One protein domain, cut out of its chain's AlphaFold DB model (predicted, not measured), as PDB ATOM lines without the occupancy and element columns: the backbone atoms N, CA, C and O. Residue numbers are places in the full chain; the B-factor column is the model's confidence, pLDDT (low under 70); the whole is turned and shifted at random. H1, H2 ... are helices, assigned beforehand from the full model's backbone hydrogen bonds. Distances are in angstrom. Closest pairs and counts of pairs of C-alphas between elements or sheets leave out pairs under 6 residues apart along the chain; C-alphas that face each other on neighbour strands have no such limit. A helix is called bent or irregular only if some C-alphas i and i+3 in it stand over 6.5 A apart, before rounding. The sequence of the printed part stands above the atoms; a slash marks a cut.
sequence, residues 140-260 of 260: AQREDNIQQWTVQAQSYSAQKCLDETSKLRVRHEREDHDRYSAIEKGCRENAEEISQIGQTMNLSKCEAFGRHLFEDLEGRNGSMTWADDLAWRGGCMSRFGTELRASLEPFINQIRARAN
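AT A GLANCE: This is residues 140 to 260 of the 260 residues of an uncharacterized protein of Luteimonas sp. MC1750 (UniProt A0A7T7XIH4). The model is a flat row of helices: H1, H3 and H2 stand side by side in one group, H5 and H6b in another, while H4 and H6a run side by side along one edge and bridge the two groups. The printed part has 121 residues with six named helices, H1 to H6 in order, and no named strand: it is all helix. It is compact, with a radius of gyration of the C-alphas of 15.4 A and spans of 47 by 35 by 14 A.

IN THESE COORDINATES: Find C-alpha 140 at (17.580, 15.477, 80.213), where H1, residues 140 to 154, begins its 23.7 A. Then read H2, residues 158 to 166, H3, 174 to 186, H4, 188 to 200, and H5, 203 to 219, 23.1 A long. H6, residues 226 to 259, was assigned as one helix by its hydrogen bonds but is bent, with C-alphas 239 and 242 8.9 A apart; its arms are H6a, 226 to 239, and H6b, 242 to 259, ending at C-alpha 259 (48.792, -5.856, 82.255).

HOW THE PARTS SIT: H1 touches H3 at Gln 154 and Gly 186, closest C-alphas 4.4 A. H3, with residues 180 to 184 alone, touches H2 in a hairpin, Tyr 180 to Thr 165, C-alphas 6.3 A. H2 touches H4, about perpendicular at 86 degrees, closest C-alphas Ala 158 and Asn 190, 5.2 A. H4 touches H6a at Gly 198 and Gly 235, closest C-alphas 4.0 A. H5 touches H6b at a shallow tilt of 24 degrees, closest C-alphas Glu 207 and Leu 244, 6.3 A. H1 and H6b are apart. Each O i to N i+4 pair is within hydrogen-bond range in H2, H3 and H5; in H1 10 of 11 are, in H4 6 of 9, in H6a 8 of 10, in H6b 12 of 14.

THE WHOLE: The farthest C-alphas, Ala 140 and Thr 242, are 49.2 A apart. The printed part has no cut and no long link. Look for pLDDT under 70 at residue 220 and residues 259 to 260.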
ATOM      1  N   ALA A 140      18.991  15.099  80.268       80.56
ATOM      2  CA  ALA A 140      17.580  15.477  80.213       80.56
ATOM      3  C   ALA A 140      16.624  14.389  80.742       80.56
ATOM      4  O   ALA A 140      15.529  14.716  81.186       80.56
ATOM      5  N   GLN A 141      17.019  13.113  80.684       83.69
ATOM      6  CA  GLN A 141      16.215  11.961  81.125       83.69
ATOM      7  C   GLN A 141      16.774  11.294  82.386       83.69
ATOM      8  O   GLN A 141      16.299  10.238  82.799       83.69
ATOM      9  N   ARG A 142      17.808  11.875  82.996       79.50
ATOM     10  CA  ARG A 142      18.611  11.213  84.024       79.50
ATOM     11  C   ARG A 142      17.778  10.822  85.237       79.50
ATOM     12  O   ARG A 142      17.877   9.690  85.701       79.50
ATOM     13  N   GLU A 143      16.975  11.748  85.751       85.25
ATOM     14  CA  GLU A 143      16.148  11.510  86.939       85.25
ATOM     15  C   GLU A 143      15.080  10.442  86.677       85.25
ATOM     16  O   GLU A 143      14.977   9.489  87.453       85.25
ATOM     17  N   ASP A 144      14.380  10.536  85.544       85.50
ATOM     18  CA  ASP A 144      13.386   9.546  85.118       85.50
ATOM     19  C   ASP A 144      14.015   8.156  84.965       85.50
ATOM     20  O   ASP A 144      13.477   7.168  85.469       85.50
ATOM     21  N   ASN A 145      15.186   8.071  84.327       85.44
ATOM     22  CA  ASN A 145      15.920   6.820  84.147       85.44
ATOM     23  C   ASN A 145      16.334   6.213  85.497       85.44
ATOM     24  O   ASN A 145      16.080   5.034  85.743       85.44
ATOM     25  N   ILE A 146      16.902   7.012  86.409       79.00
ATOM     26  CA  ILE A 146      17.284   6.556  87.758       79.00
ATOM     27  C   ILE A 146      16.061   6.044  88.522       79.00
ATOM     28  O   ILE A 146      16.126   4.982  89.155       79.00
ATOM     29  N   GLN A 147      14.939   6.763  88.462       82.06
ATOM     30  CA  GLN A 147      13.708   6.349  89.126       82.06
ATOM     31  C   GLN A 147      13.177   5.038  88.536       82.06
ATOM     32  O   GLN A 147      12.877   4.112  89.293       82.06
ATOM     33  N   GLN A 148      13.121   4.921  87.207       86.56
ATOM     34  CA  GLN A 148      12.677   3.704  86.526       86.56
ATOM     35  C   GLN A 148      13.560   2.502  86.862       86.56
ATOM     36  O   GLN A 148      13.033   1.448  87.216       86.56
ATOM     37  N   TRP A 149      14.886   2.642  86.806       89.19
ATOM     38  CA  TRP A 149      15.802   1.554  87.151       89.19
ATOM     39  C   TRP A 149      15.679   1.142  88.613       89.19
ATOM     40  O   TRP A 149      15.676  -0.051  88.901       89.19
ATOM     41  N   THR A 150      15.516   2.104  89.526       84.31
ATOM     42  CA  THR A 150      15.323   1.808  90.953       84.31
ATOM     43  C   THR A 150      14.037   1.007  91.171       84.31
ATOM     44  O   THR A 150      14.070  -0.028  91.831       84.31
ATOM     45  N   VAL A 151      12.916   1.445  90.584       84.06
ATOM     46  CA  VAL A 151      11.617   0.754  90.700       84.06
ATOM     47  C   VAL A 151      11.672  -0.637  90.069       84.06
ATOM     48  O   VAL A 151      11.179  -1.602  90.646       84.06
ATOM     49  N   GLN A 152      12.308  -0.776  88.905       90.12
ATOM     50  CA  GLN A 152      12.496  -2.086  88.285       90.12
ATOM     51  C   GLN A 152      13.327  -3.007  89.183       90.12
ATOM     52  O   GLN A 152      12.937  -4.157  89.391       90.12
ATOM     53  N   ALA A 153      14.427  -2.504  89.747       89.31
ATOM     54  CA  ALA A 153      15.324  -3.275  90.599       89.31
ATOM     55  C   ALA A 153      14.670  -3.756  91.904       89.31
ATOM     56  O   ALA A 153      14.998  -4.844  92.362       89.31
ATOM     57  N   GLN A 154      13.697  -3.022  92.453       88.75
ATOM     58  CA  GLN A 154      12.920  -3.467  93.624       88.75
ATOM     59  C   GLN A 154      12.151  -4.774  93.381       88.75
ATOM     60  O   GLN A 154      11.872  -5.513  94.316       88.75
ATOM     61  N   SER A 155      11.810  -5.075  92.125       91.50
ATOM     62  CA  SER A 155      11.121  -6.320  91.751       91.50
ATOM     63  C   SER A 155      12.064  -7.475  91.404       91.50
ATOM     64  O   SER A 155      11.612  -8.561  91.034       91.50
ATOM     65  N   TYR A 156      13.379  -7.249  91.426       92.56
ATOM     66  CA  TYR A 156      14.342  -8.269  91.034       92.56
ATOM     67  C   TYR A 156      14.504  -9.311  92.140       92.56
ATOM     68  O   TYR A 156      14.502  -8.991  93.323       92.56
ATOM     69  N   SER A 157      14.694 -10.569  91.741       95.25
ATOM     70  CA  SER A 157      15.180 -11.607  92.650       95.25
ATOM     71  C   SER A 157      16.658 -11.385  92.984       95.25
ATOM     72  O   SER A 157      17.378 -10.737  92.218       95.25
ATOM     73  N   ALA A 158      17.148 -11.995  94.067       93.25
ATOM     74  CA  ALA A 158      18.561 -11.950  94.451       93.25
ATOM     75  C   ALA A 158      19.520 -12.337  93.310       93.25
ATOM     76  O   ALA A 158      20.498 -11.635  93.055       93.25
ATOM     77  N   GLN A 159      19.202 -13.396  92.554       92.75
ATOM     78  CA  GLN A 159      20.011 -13.809  91.402       92.75
ATOM     79  C   GLN A 159      20.034 -12.733  90.316       92.75
ATOM     80  O   GLN A 159      21.095 -12.394  89.801       92.75
ATOM     81  N   LYS A 160      18.877 -12.143  89.998       94.75
ATOM     82  CA  LYS A 160      18.798 -11.091  88.981       94.75
ATOM     83  C   LYS A 160      19.530  -9.821  89.424       94.75
ATOM     84  O   LYS A 160      20.171  -9.178  88.599       94.75
ATOM     85  N   CYS A 161      19.477  -9.485  90.712       92.12
ATOM     86  CA  CYS A 161      20.268  -8.405  91.296       92.12
ATOM     87  C   CYS A 161      21.770  -8.651  91.130       92.12
ATOM     88  O   CYS A 161      22.482  -7.762  90.665       92.12
ATOM     89  N   LEU A 162      22.246  -9.858  91.449       93.12
ATOM     90  CA  LEU A 162      23.643 -10.239  91.244       93.12
ATOM     91  C   LEU A 162      24.037 -10.142  89.763       93.12
ATOM     92  O   LEU A 162      25.048  -9.524  89.440       93.12
ATOM     93  N   ASP A 163      23.223 -10.681  88.857       93.31
ATOM     94  CA  ASP A 163      23.535 -10.722  87.427       93.31
ATOM     95  C   ASP A 163      23.564  -9.322  86.789       93.31
ATOM     96  O   ASP A 163      24.462  -9.013  86.005       93.31
ATOM     97  N   GLU A 164      22.596  -8.455  87.104       93.19
ATOM     98  CA  GLU A 164      22.524  -7.105  86.527       93.19
ATOM     99  C   GLU A 164      23.634  -6.188  87.042       93.19
ATOM    100  O   GLU A 164      24.175  -5.381  86.288       93.19
ATOM    101  N   THR A 165      24.012  -6.330  88.307       90.88
ATOM    102  CA  THR A 165      25.086  -5.527  88.907       90.88
ATOM    103  C   THR A 165      26.454  -6.003  88.443       90.88
ATOM    104  O   THR A 165      27.292  -5.174  88.095       90.88
ATOM    105  N   SER A 166      26.639  -7.318  88.301       89.38
ATOM    106  CA  SER A 166      27.830  -7.944  87.714       89.38
ATOM    107  C   SER A 166      28.144  -7.428  86.309       89.38
ATOM    108  O   SER A 166      29.307  -7.229  85.962       89.38
ATOM    109  N   LYS A 167      27.119  -7.170  85.483       90.25
ATOM    110  CA  LYS A 167      27.305  -6.590  84.135       90.25
ATOM    111  C   LYS A 167      27.894  -5.179  84.175       90.25
ATOM    112  O   LYS A 167      28.487  -4.746  83.194       90.25
ATOM    113  N   LEU A 168      27.741  -4.478  85.296       89.88
ATOM    114  CA  LEU A 168      28.183  -3.104  85.499       89.88
ATOM    115  C   LEU A 168      29.500  -3.030  86.279       89.88
ATOM    116  O   LEU A 168      29.738  -2.025  86.933       89.88
ATOM    117  N   ARG A 169      30.368  -4.053  86.267       85.44
ATOM    118  CA  ARG A 169      31.722  -3.963  86.869       85.44
ATOM    119  C   ARG A 169      32.599  -2.929  86.177       85.44
ATOM    120  O   ARG A 169      33.366  -2.213  86.823       85.44
ATOM    121  N   VAL A 170      32.477  -2.860  84.858       85.62
ATOM    122  CA  VAL A 170      33.133  -1.861  84.025       85.62
ATOM    123  C   VAL A 170      32.147  -0.713  83.849       85.62
ATOM    124  O   VAL A 170      31.085  -0.893  83.265       85.62
ATOM    125  N   ARG A 171      32.482   0.451  84.409       84.00
ATOM    126  CA  ARG A 171      31.643   1.657  84.377       84.00
ATOM    127  C   ARG A 171      32.486   2.771  83.796       84.00
ATOM    128  O   ARG A 171      33.286   3.376  84.503       84.00
ATOM    129  N   HIS A 172      32.400   2.943  82.484       79.25
ATOM    130  CA  HIS A 172      33.167   3.973  81.785       79.25
ATOM    131  C   HIS A 172      32.353   5.252  81.614       79.25
ATOM    132  O   HIS A 172      32.927   6.340  81.566       79.25
ATOM    133  N   GLU A 173      31.028   5.128  81.541       79.44
ATOM    134  CA  GLU A 173      30.128   6.251  81.332       79.44
ATOM    135  C   GLU A 173      29.378   6.611  82.619       79.44
ATOM    136  O   GLU A 173      29.101   5.766  83.472       79.44
ATOM    137  N   ARG A 174      29.015   7.892  82.761       79.62
ATOM    138  CA  ARG A 174      28.233   8.384  83.909       79.62
ATOM    139  C   ARG A 174      26.904   7.636  84.053       79.62
ATOM    140  O   ARG A 174      26.489   7.347  85.171       79.62
ATOM    141  N   GLU A 175      26.293   7.279  82.926       83.50
ATOM    142  CA  GLU A 175      25.074   6.476  82.874       83.50
ATOM    143  C   GLU A 175      25.240   5.114  83.564       83.50
ATOM    144  O   GLU A 175      24.383   4.730  84.359       83.50
ATOM    145  N   ASP A 176      26.362   4.420  83.344       87.75
ATOM    146  CA  ASP A 176      26.640   3.124  83.978       87.75
ATOM    147  C   ASP A 176      26.757   3.254  85.500       87.75
ATOM    148  O   ASP A 176      26.278   2.399  86.246       87.75
ATOM    149  N   HIS A 177      27.384   4.338  85.971       86.38
ATOM    150  CA  HIS A 177      27.504   4.632  87.399       86.38
ATOM    151  C   HIS A 177      26.143   4.899  88.044       86.38
ATOM    152  O   HIS A 177      25.847   4.352  89.110       86.38
ATOM    153  N   ASP A 178      25.307   5.706  87.396       86.44
ATOM    154  CA  ASP A 178      23.970   6.035  87.886       86.44
ATOM    155  C   ASP A 178      23.045   4.807  87.854       86.44
ATOM    156  O   ASP A 178      22.339   4.537  88.830       86.44
ATOM    157  N   ARG A 179      23.105   4.001  86.787       87.56
ATOM    158  CA  ARG A 179      22.374   2.730  86.694       87.56
ATOM    159  C   ARG A 179      22.814   1.750  87.774       87.56
ATOM    160  O   ARG A 179      21.962   1.141  88.419       87.56
ATOM    161  N   TYR A 180      24.118   1.619  88.007       91.25
ATOM    162  CA  TYR A 180      24.648   0.782  89.080       91.25
ATOM    163  C   TYR A 180      24.106   1.222  90.446       91.25
ATOM    164  O   TYR A 180      23.554   0.400  91.176       91.25
ATOM    165  N   SER A 181      24.175   2.521  90.759       90.75
ATOM    166  CA  SER A 181      23.673   3.054  92.029       90.75
ATOM    167  C   SER A 181      22.164   2.849  92.203       90.75
ATOM    168  O   SER A 181      21.711   2.584  93.320       90.75
ATOM    169  N   ALA A 182      21.381   2.970  91.126       86.88
ATOM    170  CA  ALA A 182      19.938   2.740  91.150       86.88
ATOM    171  C   ALA A 182      19.602   1.268  91.442       86.88
ATOM    172  O   ALA A 182      18.769   0.981  92.306       86.88
ATOM    173  N   ILE A 183      20.287   0.337  90.769       90.75
ATOM    174  CA  ILE A 183      20.092  -1.102  90.985       90.75
ATOM    175  C   ILE A 183      20.543  -1.496  92.393       90.75
ATOM    176  O   ILE A 183      19.820  -2.221  93.071       90.75
ATOM    177  N   GLU A 184      21.670  -0.968  92.879       90.00
ATOM    178  CA  GLU A 184      22.127  -1.189  94.257       90.00
ATOM    179  C   GLU A 184      21.101  -0.771  95.294       90.00
ATOM    180  O   GLU A 184      20.801  -1.519  96.229       90.00
ATOM    181  N   LYS A 185      20.509   0.406  95.107       88.31
ATOM    182  CA  LYS A 185      19.465   0.886  96.001       88.31
ATOM    183  C   LYS A 185      18.228  -0.015  95.964       88.31
ATOM    184  O   LYS A 185      17.699  -0.331  97.026       88.31
ATOM    185  N   GLY A 186      17.773  -0.417  94.777       86.81
ATOM    186  CA  GLY A 186      16.577  -1.252  94.618       86.81
ATOM    187  C   GLY A 186      16.751  -2.688  95.121       86.81
ATOM    188  O   GLY A 186      15.815  -3.265  95.655       86.81
ATOM    189  N   CYS A 187      17.958  -3.240  95.021       92.12
ATOM    190  CA  CYS A 187      18.268  -4.624  95.381       92.12
ATOM    191  C   CYS A 187      18.759  -4.812  96.823       92.12
ATOM    192  O   CYS A 187      19.156  -5.918  97.195       92.12
ATOM    193  N   ARG A 188      18.772  -3.755  97.641       89.31
ATOM    194  CA  ARG A 188      19.355  -3.796  98.989       89.31
ATOM    195  C   ARG A 188      18.660  -4.799  99.917       89.31
ATOM    196  O   ARG A 188      19.331  -5.405 100.746       89.31
ATOM    197  N   GLU A 189      17.356  -5.008  99.753       91.56
ATOM    198  CA  GLU A 189      16.580  -5.982 100.541       91.56
ATOM    199  C   GLU A 189      16.991  -7.437 100.253       91.56
ATOM    200  O   GLU A 189      16.883  -8.289 101.128       91.56
ATOM    201  N   ASN A 190      17.582  -7.705  99.084       93.06
ATOM    202  CA  ASN A 190      18.051  -9.033  98.687       93.06
ATOM    203  C   ASN A 190      19.493  -9.339  99.143       93.06
ATOM    204  O   ASN A 190      20.065 -10.346  98.729       93.06
ATOM    205  N   ALA A 191      20.131  -8.479  99.947       90.31
ATOM    206  CA  ALA A 191      21.555  -8.610 100.281       90.31
ATOM    207  C   ALA A 191      21.906  -9.950 100.957       90.31
ATOM    208  O   ALA A 191      22.930 -10.559 100.635       90.31
ATOM    209  N   GLU A 192      21.058 -10.425 101.869       90.44
ATOM    210  CA  GLU A 192      21.273 -11.702 102.555       90.44
ATOM    211  C   GLU A 192      21.155 -12.886 101.587       90.44
ATOM    212  O   GLU A 192      22.039 -13.743 101.539       90.44
ATOM    213  N   GLU A 193      20.122 -12.890 100.744       93.94
ATOM    214  CA  GLU A 193      19.919 -13.917  99.719       93.94
ATOM    215  C   GLU A 193      21.066 -13.945  98.693       93.94
ATOM    216  O   GLU A 193      21.506 -15.019  98.287       93.94
ATOM    217  N   ILE A 194      21.621 -12.786  98.316       92.06
ATOM    218  CA  ILE A 194      22.793 -12.709  97.424       92.06
ATOM    219  C   ILE A 194      24.017 -13.380  98.060       92.06
ATOM    220  O   ILE A 194      24.747 -14.111  97.389       92.06
ATOM    221  N   SER A 195      24.241 -13.180  99.360       90.12
ATOM    222  CA  SER A 195      25.314 -13.880 100.077       90.12
ATOM    223  C   SER A 195      25.086 -15.399 100.073       90.12
ATOM    224  O   SER A 195      26.002 -16.175  99.778       90.12
ATOM    225  N   GLN A 196      23.841 -15.839 100.297       93.31
ATOM    226  CA  GLN A 196      23.468 -17.257 100.261       93.31
ATOM    227  C   GLN A 196      23.671 -17.894  98.877       93.31
ATOM    228  O   GLN A 196      24.054 -19.065  98.792       93.31
ATOM    229  N   ILE A 197      23.497 -17.143  97.785       93.62
ATOM    230  CA  ILE A 197      23.826 -17.619  96.430       93.62
ATOM    231  C   ILE A 197      25.289 -18.078  96.374       93.62
ATOM    232  O   ILE A 197      25.564 -19.208  95.971       93.62
ATOM    233  N   GLY A 198      26.227 -17.258  96.852       89.81
ATOM    234  CA  GLY A 198      27.640 -17.638  96.903       89.81
ATOM    235  C   GLY A 198      27.912 -18.834  97.824       89.81
ATOM    236  O   GLY A 198      28.725 -19.698  97.504       89.81
ATOM    237  N   GLN A 199      27.196 -18.936  98.947       90.12
ATOM    238  CA  GLN A 199      27.344 -20.054  99.885       90.12
ATOM    239  C   GLN A 199      26.831 -21.382  99.322       90.12
ATOM    240  O   GLN A 199      27.377 -22.433  99.654       90.12
ATOM    241  N   THR A 200      25.801 -21.357  98.476       93.25
ATOM    242  CA  THR A 200      25.185 -22.562  97.893       93.25
ATOM    243  C   THR A 200      25.906 -23.065  96.644       93.25
ATOM    244  O   THR A 200      25.735 -24.227  96.259       93.25
ATOM    245  N   MET A 201      26.766 -22.247  96.031       93.38
ATOM    246  CA  MET A 201      27.633 -22.678  94.938       93.38
ATOM    247  C   MET A 201      28.584 -23.800  95.376       93.38
ATOM    248  O   MET A 201      29.022 -23.889  96.523       93.38
ATOM    249  N   ASN A 202      28.906 -24.687  94.435       95.25
ATOM    250  CA  ASN A 202      29.995 -25.645  94.607       95.25
ATOM    251  C   ASN A 202      31.337 -24.995  94.226       95.25
ATOM    252  O   ASN A 202      31.359 -23.923  93.618       95.25
ATOM    253  N   LEU A 203      32.449 -25.665  94.552       94.06
ATOM    254  CA  LEU A 203      33.797 -25.146  94.294       94.06
ATOM    255  C   LEU A 203      33.983 -24.720  92.828       94.06
ATOM    256  O   LEU A 203      34.403 -23.602  92.574       94.06
ATOM    257  N   SER A 204      33.578 -25.556  91.868       95.12
ATOM    258  CA  SER A 204      33.717 -25.265  90.432       95.12
ATOM    259  C   SER A 204      32.939 -24.018  89.986       95.12
ATOM    260  O   SER A 204      33.457 -23.210  89.214       95.12
ATOM    261  N   LYS A 205      31.719 -23.807  90.497       95.12
ATOM    262  CA  LYS A 205      30.941 -22.589  90.222       95.12
ATOM    263  C   LYS A 205      31.592 -21.354  90.839       95.12
ATOM    264  O   LYS A 205      31.657 -20.325  90.174       95.12
ATOM    265  N   CYS A 206      32.113 -21.469  92.059       94.81
ATOM    266  CA  CYS A 206      32.873 -20.391  92.686       94.81
ATOM    267  C   CYS A 206      34.153 -20.074  91.901       94.81
ATOM    268  O   CYS A 206      34.439 -18.911  91.645       94.81
ATOM    269  N   GLU A 207      34.896 -21.075  91.437       95.00
ATOM    270  CA  GLU A 207      36.075 -20.854  90.593       95.00
ATOM    271  C   GLU A 207      35.727 -20.122  89.297       95.00
ATOM    272  O   GLU A 207      36.403 -19.158  88.938       95.00
ATOM    273  N   ALA A 208      34.663 -20.541  88.606       94.56
ATOM    274  CA  ALA A 208      34.203 -19.877  87.390       94.56
ATOM    275  C   ALA A 208      33.787 -18.422  87.659       94.56
ATOM    276  O   ALA A 208      34.185 -17.519  86.921       94.56
ATOM    277  N   PHE A 209      33.048 -18.185  88.747       92.62
ATOM    278  CA  PHE A 209      32.662 -16.844  89.177       92.62
ATOM    279  C   PHE A 209      33.891 -15.965  89.457       92.62
ATOM    280  O   PHE A 209      34.001 -14.865  88.917       92.62
ATOM    281  N   GLY A 210      34.853 -16.473  90.235       92.38
ATOM    282  CA  GLY A 210      36.093 -15.771  90.559       92.38
ATOM    283  C   GLY A 210      36.930 -15.446  89.322       92.38
ATOM    284  O   GLY A 210      37.440 -14.335  89.208       92.38
ATOM    285  N   ARG A 211      37.034 -16.369  88.355       92.12
ATOM    286  CA  ARG A 211      37.747 -16.118  87.089       92.12
ATOM    287  C   ARG A 211      37.143 -14.952  86.315       92.12
ATOM    288  O   ARG A 211      37.882 -14.046  85.948       92.12
ATOM    289  N   HIS A 212      35.823 -14.953  86.120       89.00
ATOM    290  CA  HIS A 212      35.137 -13.853  85.439       89.00
ATOM    291  C   HIS A 212      35.295 -12.528  86.187       89.00
ATOM    292  O   HIS A 212      35.567 -11.504  85.567       89.00
ATOM    293  N   LEU A 213      35.193 -12.557  87.519       90.50
ATOM    294  CA  LEU A 213      35.413 -11.379  88.347       90.50
ATOM    295  C   LEU A 213      36.824 -10.804  88.137       90.50
ATOM    296  O   LEU A 213      36.961  -9.628  87.815       90.50
ATOM    297  N   PHE A 214      37.879 -11.611  88.285       88.50
ATOM    298  CA  PHE A 214      39.259 -11.126  88.157       88.50
ATOM    299  C   PHE A 214      39.620 -10.690  86.732       88.50
ATOM    300  O   PHE A 214      40.405  -9.757  86.571       88.50
ATOM    301  N   GLU A 215      39.038 -11.321  85.711       86.50
ATOM    302  CA  GLU A 215      39.213 -10.903  84.318       86.50
ATOM    303  C   GLU A 215      38.681  -9.483  84.075       86.50
ATOM    304  O   GLU A 215      39.366  -8.674  83.451       86.50
ATOM    305  N   ASP A 216      37.505  -9.148  84.612       85.69
ATOM    306  CA  ASP A 216      36.943  -7.802  84.481       85.69
ATOM    307  C   ASP A 216      37.720  -6.770  85.321       85.69
ATOM    308  O   ASP A 216      37.981  -5.664  84.843       85.69
ATOM    309  N   LEU A 217      38.122  -7.116  86.552       84.56
ATOM    310  CA  LEU A 217      38.830  -6.197  87.458       84.56
ATOM    311  C   LEU A 217      40.207  -5.789  86.920       84.56
ATOM    312  O   LEU A 217      40.491  -4.604  86.779       84.56
ATOM    313  N   GLU A 218      41.052  -6.769  86.609       81.31
ATOM    314  CA  GLU A 218      42.448  -6.527  86.221       81.31
ATOM    315  C   GLU A 218      42.587  -6.353  84.699       81.31
ATOM    316  O   GLU A 218      43.401  -5.566  84.227       81.31
ATOM    317  N   GLY A 219      41.773  -7.058  83.906       70.75
ATOM    318  CA  GLY A 219      41.870  -7.045  82.444       70.75
ATOM    319  C   GLY A 219      41.113  -5.905  81.760       70.75
ATOM    320  O   GLY A 219      41.464  -5.537  80.639       70.75
ATOM    321  N   ARG A 220      40.076  -5.342  82.397       69.88
ATOM    322  CA  ARG A 220      39.213  -4.297  81.801       69.88
ATOM    323  C   ARG A 220      39.118  -3.024  82.637       69.88
ATOM    324  O   ARG A 220      38.267  -2.181  82.359       69.88
ATOM    325  N   ASN A 221      39.984  -2.873  83.642       76.62
ATOM    326  CA  ASN A 221      39.930  -1.775  84.611       76.62
ATOM    327  C   ASN A 221      38.544  -1.663  85.282       76.62
ATOM    328  O   ASN A 221      37.996  -0.573  85.469       76.62
ATOM    329  N   GLY A 222      37.937  -2.817  85.562       81.56
ATOM    330  CA  GLY A 222      36.666  -2.918  86.257       81.56
ATOM    331  C   GLY A 222      36.821  -2.698  87.759       81.56
ATOM    332  O   GLY A 222      37.913  -2.682  88.320       81.56
ATOM    333  N   SER A 223      35.691  -2.562  88.440       84.88
ATOM    334  CA  SER A 223      35.641  -2.481  89.899       84.88
ATOM    335  C   SER A 223      34.583  -3.426  90.450       84.88
ATOM    336  O   SER A 223      33.544  -3.664  89.831       84.88
ATOM    337  N   MET A 224      34.875  -3.985  91.621       85.50
ATOM    338  CA  MET A 224      34.016  -4.973  92.261       85.50
ATOM    339  C   MET A 224      32.688  -4.312  92.621       85.50
ATOM    340  O   MET A 224      32.675  -3.202  93.156       85.50
ATOM    341  N   THR A 225      31.573  -4.951  92.274       91.12
ATOM    342  CA  THR A 225      30.244  -4.458  92.662       91.12
ATOM    343  C   THR A 225      29.907  -4.926  94.077       91.12
ATOM    344  O   THR A 225      30.491  -5.899  94.559       91.12
ATOM    345  N   TRP A 226      28.965  -4.268  94.763       91.56
ATOM    346  CA  TRP A 226      28.584  -4.705  96.116       91.56
ATOM    347  C   TRP A 226      28.029  -6.142  96.113       91.56
ATOM    348  O   TRP A 226      28.340  -6.923  97.009       91.56
ATOM    349  N   ALA A 227      27.238  -6.509  95.099       91.19
ATOM    350  CA  ALA A 227      26.652  -7.842  94.998       91.19
ATOM    351  C   ALA A 227      27.715  -8.906  94.696       91.19
ATOM    352  O   ALA A 227      27.669  -9.990  95.280       91.19
ATOM    353  N   ASP A 228      28.706  -8.577  93.854       92.81
ATOM    354  CA  ASP A 228      29.878  -9.433  93.654       92.81
ATOM    355  C   ASP A 228      30.608  -9.672  94.971       92.81
ATOM    356  O   ASP A 228      31.020 -10.795  95.240       92.81
ATOM    357  N   ASP A 229      30.774  -8.640  95.802       92.31
ATOM    358  CA  ASP A 229      31.461  -8.759  97.089       92.31
ATOM    359  C   ASP A 229      30.712  -9.657  98.070       92.31
ATOM    360  O   ASP A 229      31.314 -10.549  98.673       92.31
ATOM    361  N   LEU A 230      29.390  -9.512  98.144       91.88
ATOM    362  CA  LEU A 230      28.543 -10.384  98.954       91.88
ATOM    363  C   LEU A 230      28.626 -11.846  98.499       91.88
ATOM    364  O   LEU A 230      28.901 -12.726  99.316       91.88
ATOM    365  N   ALA A 231      28.449 -12.114  97.204       92.69
ATOM    366  CA  ALA A 231      28.499 -13.476  96.675       92.69
ATOM    367  C   ALA A 231      29.914 -14.080  96.771       92.69
ATOM    368  O   ALA A 231      30.087 -15.243  97.149       92.69
ATOM    369  N   TRP A 232      30.948 -13.289  96.473       93.25
ATOM    370  CA  TRP A 232      32.333 -13.747  96.442       93.25
ATOM    371  C   TRP A 232      32.952 -13.864  97.827       93.25
ATOM    372  O   TRP A 232      33.372 -14.953  98.216       93.25
ATOM    373  N   ARG A 233      33.040 -12.758  98.576       90.06
ATOM    374  CA  ARG A 233      33.685 -12.741  99.896       90.06
ATOM    375  C   ARG A 233      32.790 -13.361 100.954       90.06
ATOM    376  O   ARG A 233      33.264 -14.205 101.712       90.06
ATOM    377  N   GLY A 234      31.519 -12.960 100.982       88.56
ATOM    378  CA  GLY A 234      30.537 -13.455 101.950       88.56
ATOM    379  C   GLY A 234      30.153 -14.920 101.733       88.56
ATOM    380  O   GLY A 234      29.914 -15.643 102.702       88.56
ATOM    381  N   GLY A 235      30.153 -15.374 100.476       91.00
ATOM    382  CA  GLY A 235      29.802 -16.740 100.101       91.00
ATOM    383  C   GLY A 235      31.000 -17.627  99.776       91.00
ATOM    384  O   GLY A 235      31.466 -18.398 100.618       91.00
ATOM    385  N   CYS A 236      31.492 -17.539  98.541       94.06
ATOM    386  CA  CYS A 236      32.481 -18.471  97.995       94.06
ATOM    387  C   CYS A 236      33.779 -18.552  98.817       94.06
ATOM    388  O   CYS A 236      34.220 -19.641  99.181       94.06
ATOM    389  N   MET A 237      34.383 -17.409  99.141       92.56
ATOM    390  CA  MET A 237      35.646 -17.335  99.884       92.56
ATOM    391  C   MET A 237      35.495 -17.718 101.354       92.56
ATOM    392  O   MET A 237      36.438 -18.249 101.936       92.56
ATOM    393  N   SER A 238      34.325 -17.473 101.945       92.44
ATOM    394  CA  SER A 238      34.004 -17.932 103.299       92.44
ATOM    395  C   SER A 238      34.017 -19.464 103.378       92.44
ATOM    396  O   SER A 238      34.511 -20.041 104.345       92.44
ATOM    397  N   ARG A 239      33.540 -20.132 102.319       93.06
ATOM    398  CA  ARG A 239      33.385 -21.591 102.282       93.06
ATOM    399  C   ARG A 239      34.603 -22.352 101.743       93.06
ATOM    400  O   ARG A 239      34.902 -23.426 102.251       93.06
ATOM    401  N   PHE A 240      35.287 -21.816 100.731       95.00
ATOM    402  CA  PHE A 240      36.356 -22.501  99.982       95.00
ATOM    403  C   PHE A 240      37.650 -21.673  99.879       95.00
ATOM    404  O   PHE A 240      38.391 -21.770  98.902       95.00
ATOM    405  N   GLY A 241      37.901 -20.773 100.832       92.50
ATOM    406  CA  GLY A 241      38.923 -19.732 100.689       92.50
ATOM    407  C   GLY A 241      40.342 -20.231 100.396       92.50
ATOM    408  O   GLY A 241      41.087 -19.540  99.702       92.50
ATOM    409  N   THR A 242      40.737 -21.405 100.891       94.38
ATOM    410  CA  THR A 242      42.076 -21.965 100.642       94.38
ATOM    411  C   THR A 242      42.162 -22.574  99.246       94.38
ATOM    412  O   THR A 242      43.084 -22.264  98.491       94.38
ATOM    413  N   GLU A 243      41.174 -23.385  98.880       95.31
ATOM    414  CA  GLU A 243      41.070 -24.058  97.588       95.31
ATOM    415  C   GLU A 243      40.959 -23.045  96.445       95.31
ATOM    416  O   GLU A 243      41.692 -23.145  95.463       95.31
ATOM    417  N   LEU A 244      40.114 -22.022  96.608       94.94
ATOM    418  CA  LEU A 244      39.925 -20.966  95.612       94.94
ATOM    419  C   LEU A 244      41.178 -20.115  95.416       94.94
ATOM    420  O   LEU A 244      41.489 -19.742  94.289       94.94
ATOM    421  N   ARG A 245      41.921 -19.798  96.487       92.69
ATOM    422  CA  ARG A 245      43.196 -19.076  96.341       92.69
ATOM    423  C   ARG A 245      44.189 -19.905  95.545       92.69
ATOM    424  O   ARG A 245      44.742 -19.394  94.579       92.69
ATOM    425  N   ALA A 246      44.355 -21.176  95.905       93.12
ATOM    426  CA  ALA A 246      45.283 -22.067  95.220       93.12
ATOM    427  C   ALA A 246      44.924 -22.256  93.735       93.12
ATOM    428  O   ALA A 246      45.813 -22.271  92.885       93.12
ATOM    429  N   SER A 247      43.635 -22.368  93.396       92.50
ATOM    430  CA  SER A 247      43.207 -22.595  92.011       92.50
ATOM    431  C   SER A 247      43.185 -21.331  91.144       92.50
ATOM    432  O   SER A 247      43.397 -21.416  89.928       92.50
ATOM    433  N   LEU A 248      42.966 -20.152  91.739       91.50
ATOM    434  CA  LEU A 248      42.917 -18.875  91.021       91.50
ATOM    435  C   LEU A 248      44.264 -18.158  90.949       91.50
ATOM    436  O   LEU A 248      44.470 -17.377  90.023       91.50
ATOM    437  N   GLU A 249      45.201 -18.423  91.857       91.19
ATOM    438  CA  GLU A 249      46.512 -17.765  91.878       91.19
ATOM    439  C   GLU A 249      47.290 -17.885  90.551       91.19
ATOM    440  O   GLU A 249      47.739 -16.851  90.042       91.19
ATOM    441  N   PRO A 250      47.373 -19.059  89.888       91.00
ATOM    442  CA  PRO A 250      48.004 -19.155  88.570       91.00
ATOM    443  C   PRO A 250      47.328 -18.265  87.517       91.00
ATOM    444  O   PRO A 250      47.999 -17.676  86.671       91.00
ATOM    445  N   PHE A 251      46.000 -18.147  87.572       88.81
ATOM    446  CA  PHE A 251      45.216 -17.339  86.640       88.81
ATOM    447  C   PHE A 251      45.401 -15.838  86.884       88.81
ATOM    448  O   PHE A 251      45.648 -15.088  85.942       88.81
ATOM    449  N   ILE A 252      45.358 -15.405  88.144       85.25
ATOM    450  CA  ILE A 252      45.590 -14.008  88.531       85.25
ATOM    451  C   ILE A 252      46.999 -13.573  88.108       85.25
ATOM    452  O   ILE A 252      47.169 -12.497  87.537       85.25
ATOM    453  N   ASN A 253      48.004 -14.431  88.311       87.62
ATOM    454  CA  ASN A 253      49.375 -14.156  87.879       87.62
ATOM    455  C   ASN A 253      49.485 -14.010  86.354       87.62
ATOM    456  O   ASN A 253      50.198 -13.124  85.882       87.62
ATOM    457  N   GLN A 254      48.748 -14.811  85.576       87.94
ATOM    458  CA  GLN A 254      48.692 -14.653  84.118       87.94
ATOM    459  C   GLN A 254      48.046 -13.333  83.688       87.94
ATOM    460  O   GLN A 254      48.537 -12.717  82.745       87.94
ATOM    461  N   ILE A 255      46.969 -12.888  84.346       83.50
ATOM    462  CA  ILE A 255      46.342 -11.600  84.011       83.50
ATOM    463  C   ILE A 255      47.301 -10.449  84.320       83.50
ATOM    464  O   ILE A 255      47.541  -9.610  83.454       83.50
ATOM    465  N   ARG A 256      47.920 -10.445  85.506       81.19
ATOM    466  CA  ARG A 256      48.891  -9.409  85.894       81.19
ATOM    467  C   ARG A 256      50.085  -9.343  84.949       81.19
ATOM    468  O   ARG A 256      50.542  -8.256  84.622       81.19
ATOM    469  N   ALA A 257      50.564 -10.490  84.471       82.56
ATOM    470  CA  ALA A 257      51.645 -10.542  83.491       82.56
ATOM    471  C   ALA A 257      51.264  -9.957  82.118       82.56
ATOM    472  O   ALA A 257      52.157  -9.598  81.365       82.56
ATOM    473  N   ARG A 258      49.970  -9.871  81.777       77.75
ATOM    474  CA  ARG A 258      49.485  -9.221  80.543       77.75
ATOM    475  C   ARG A 258      49.243  -7.720  80.708       77.75
ATOM    476  O   ARG A 258      49.147  -7.025  79.702       77.75
ATOM    477  N   ALA A 259      49.064  -7.255  81.942       65.94
ATOM    478  CA  ALA A 259      48.792  -5.856  82.255       65.94
ATOM    479  C   ALA A 259      50.071  -5.002  82.392       65.94
ATOM    480  O   ALA A 259      49.982  -3.779  82.303       65.94
ATOM    481  N   ASN A 260      51.232  -5.643  82.591       55.66
ATOM    482  CA  ASN A 260      52.569  -5.029  82.608       55.66
ATOM    483  C   ASN A 260      53.253  -5.126  81.242       55.66
ATOM    484  O   ASN A 260      54.024  -4.197  80.915       55.66
TER     485      ASN A 260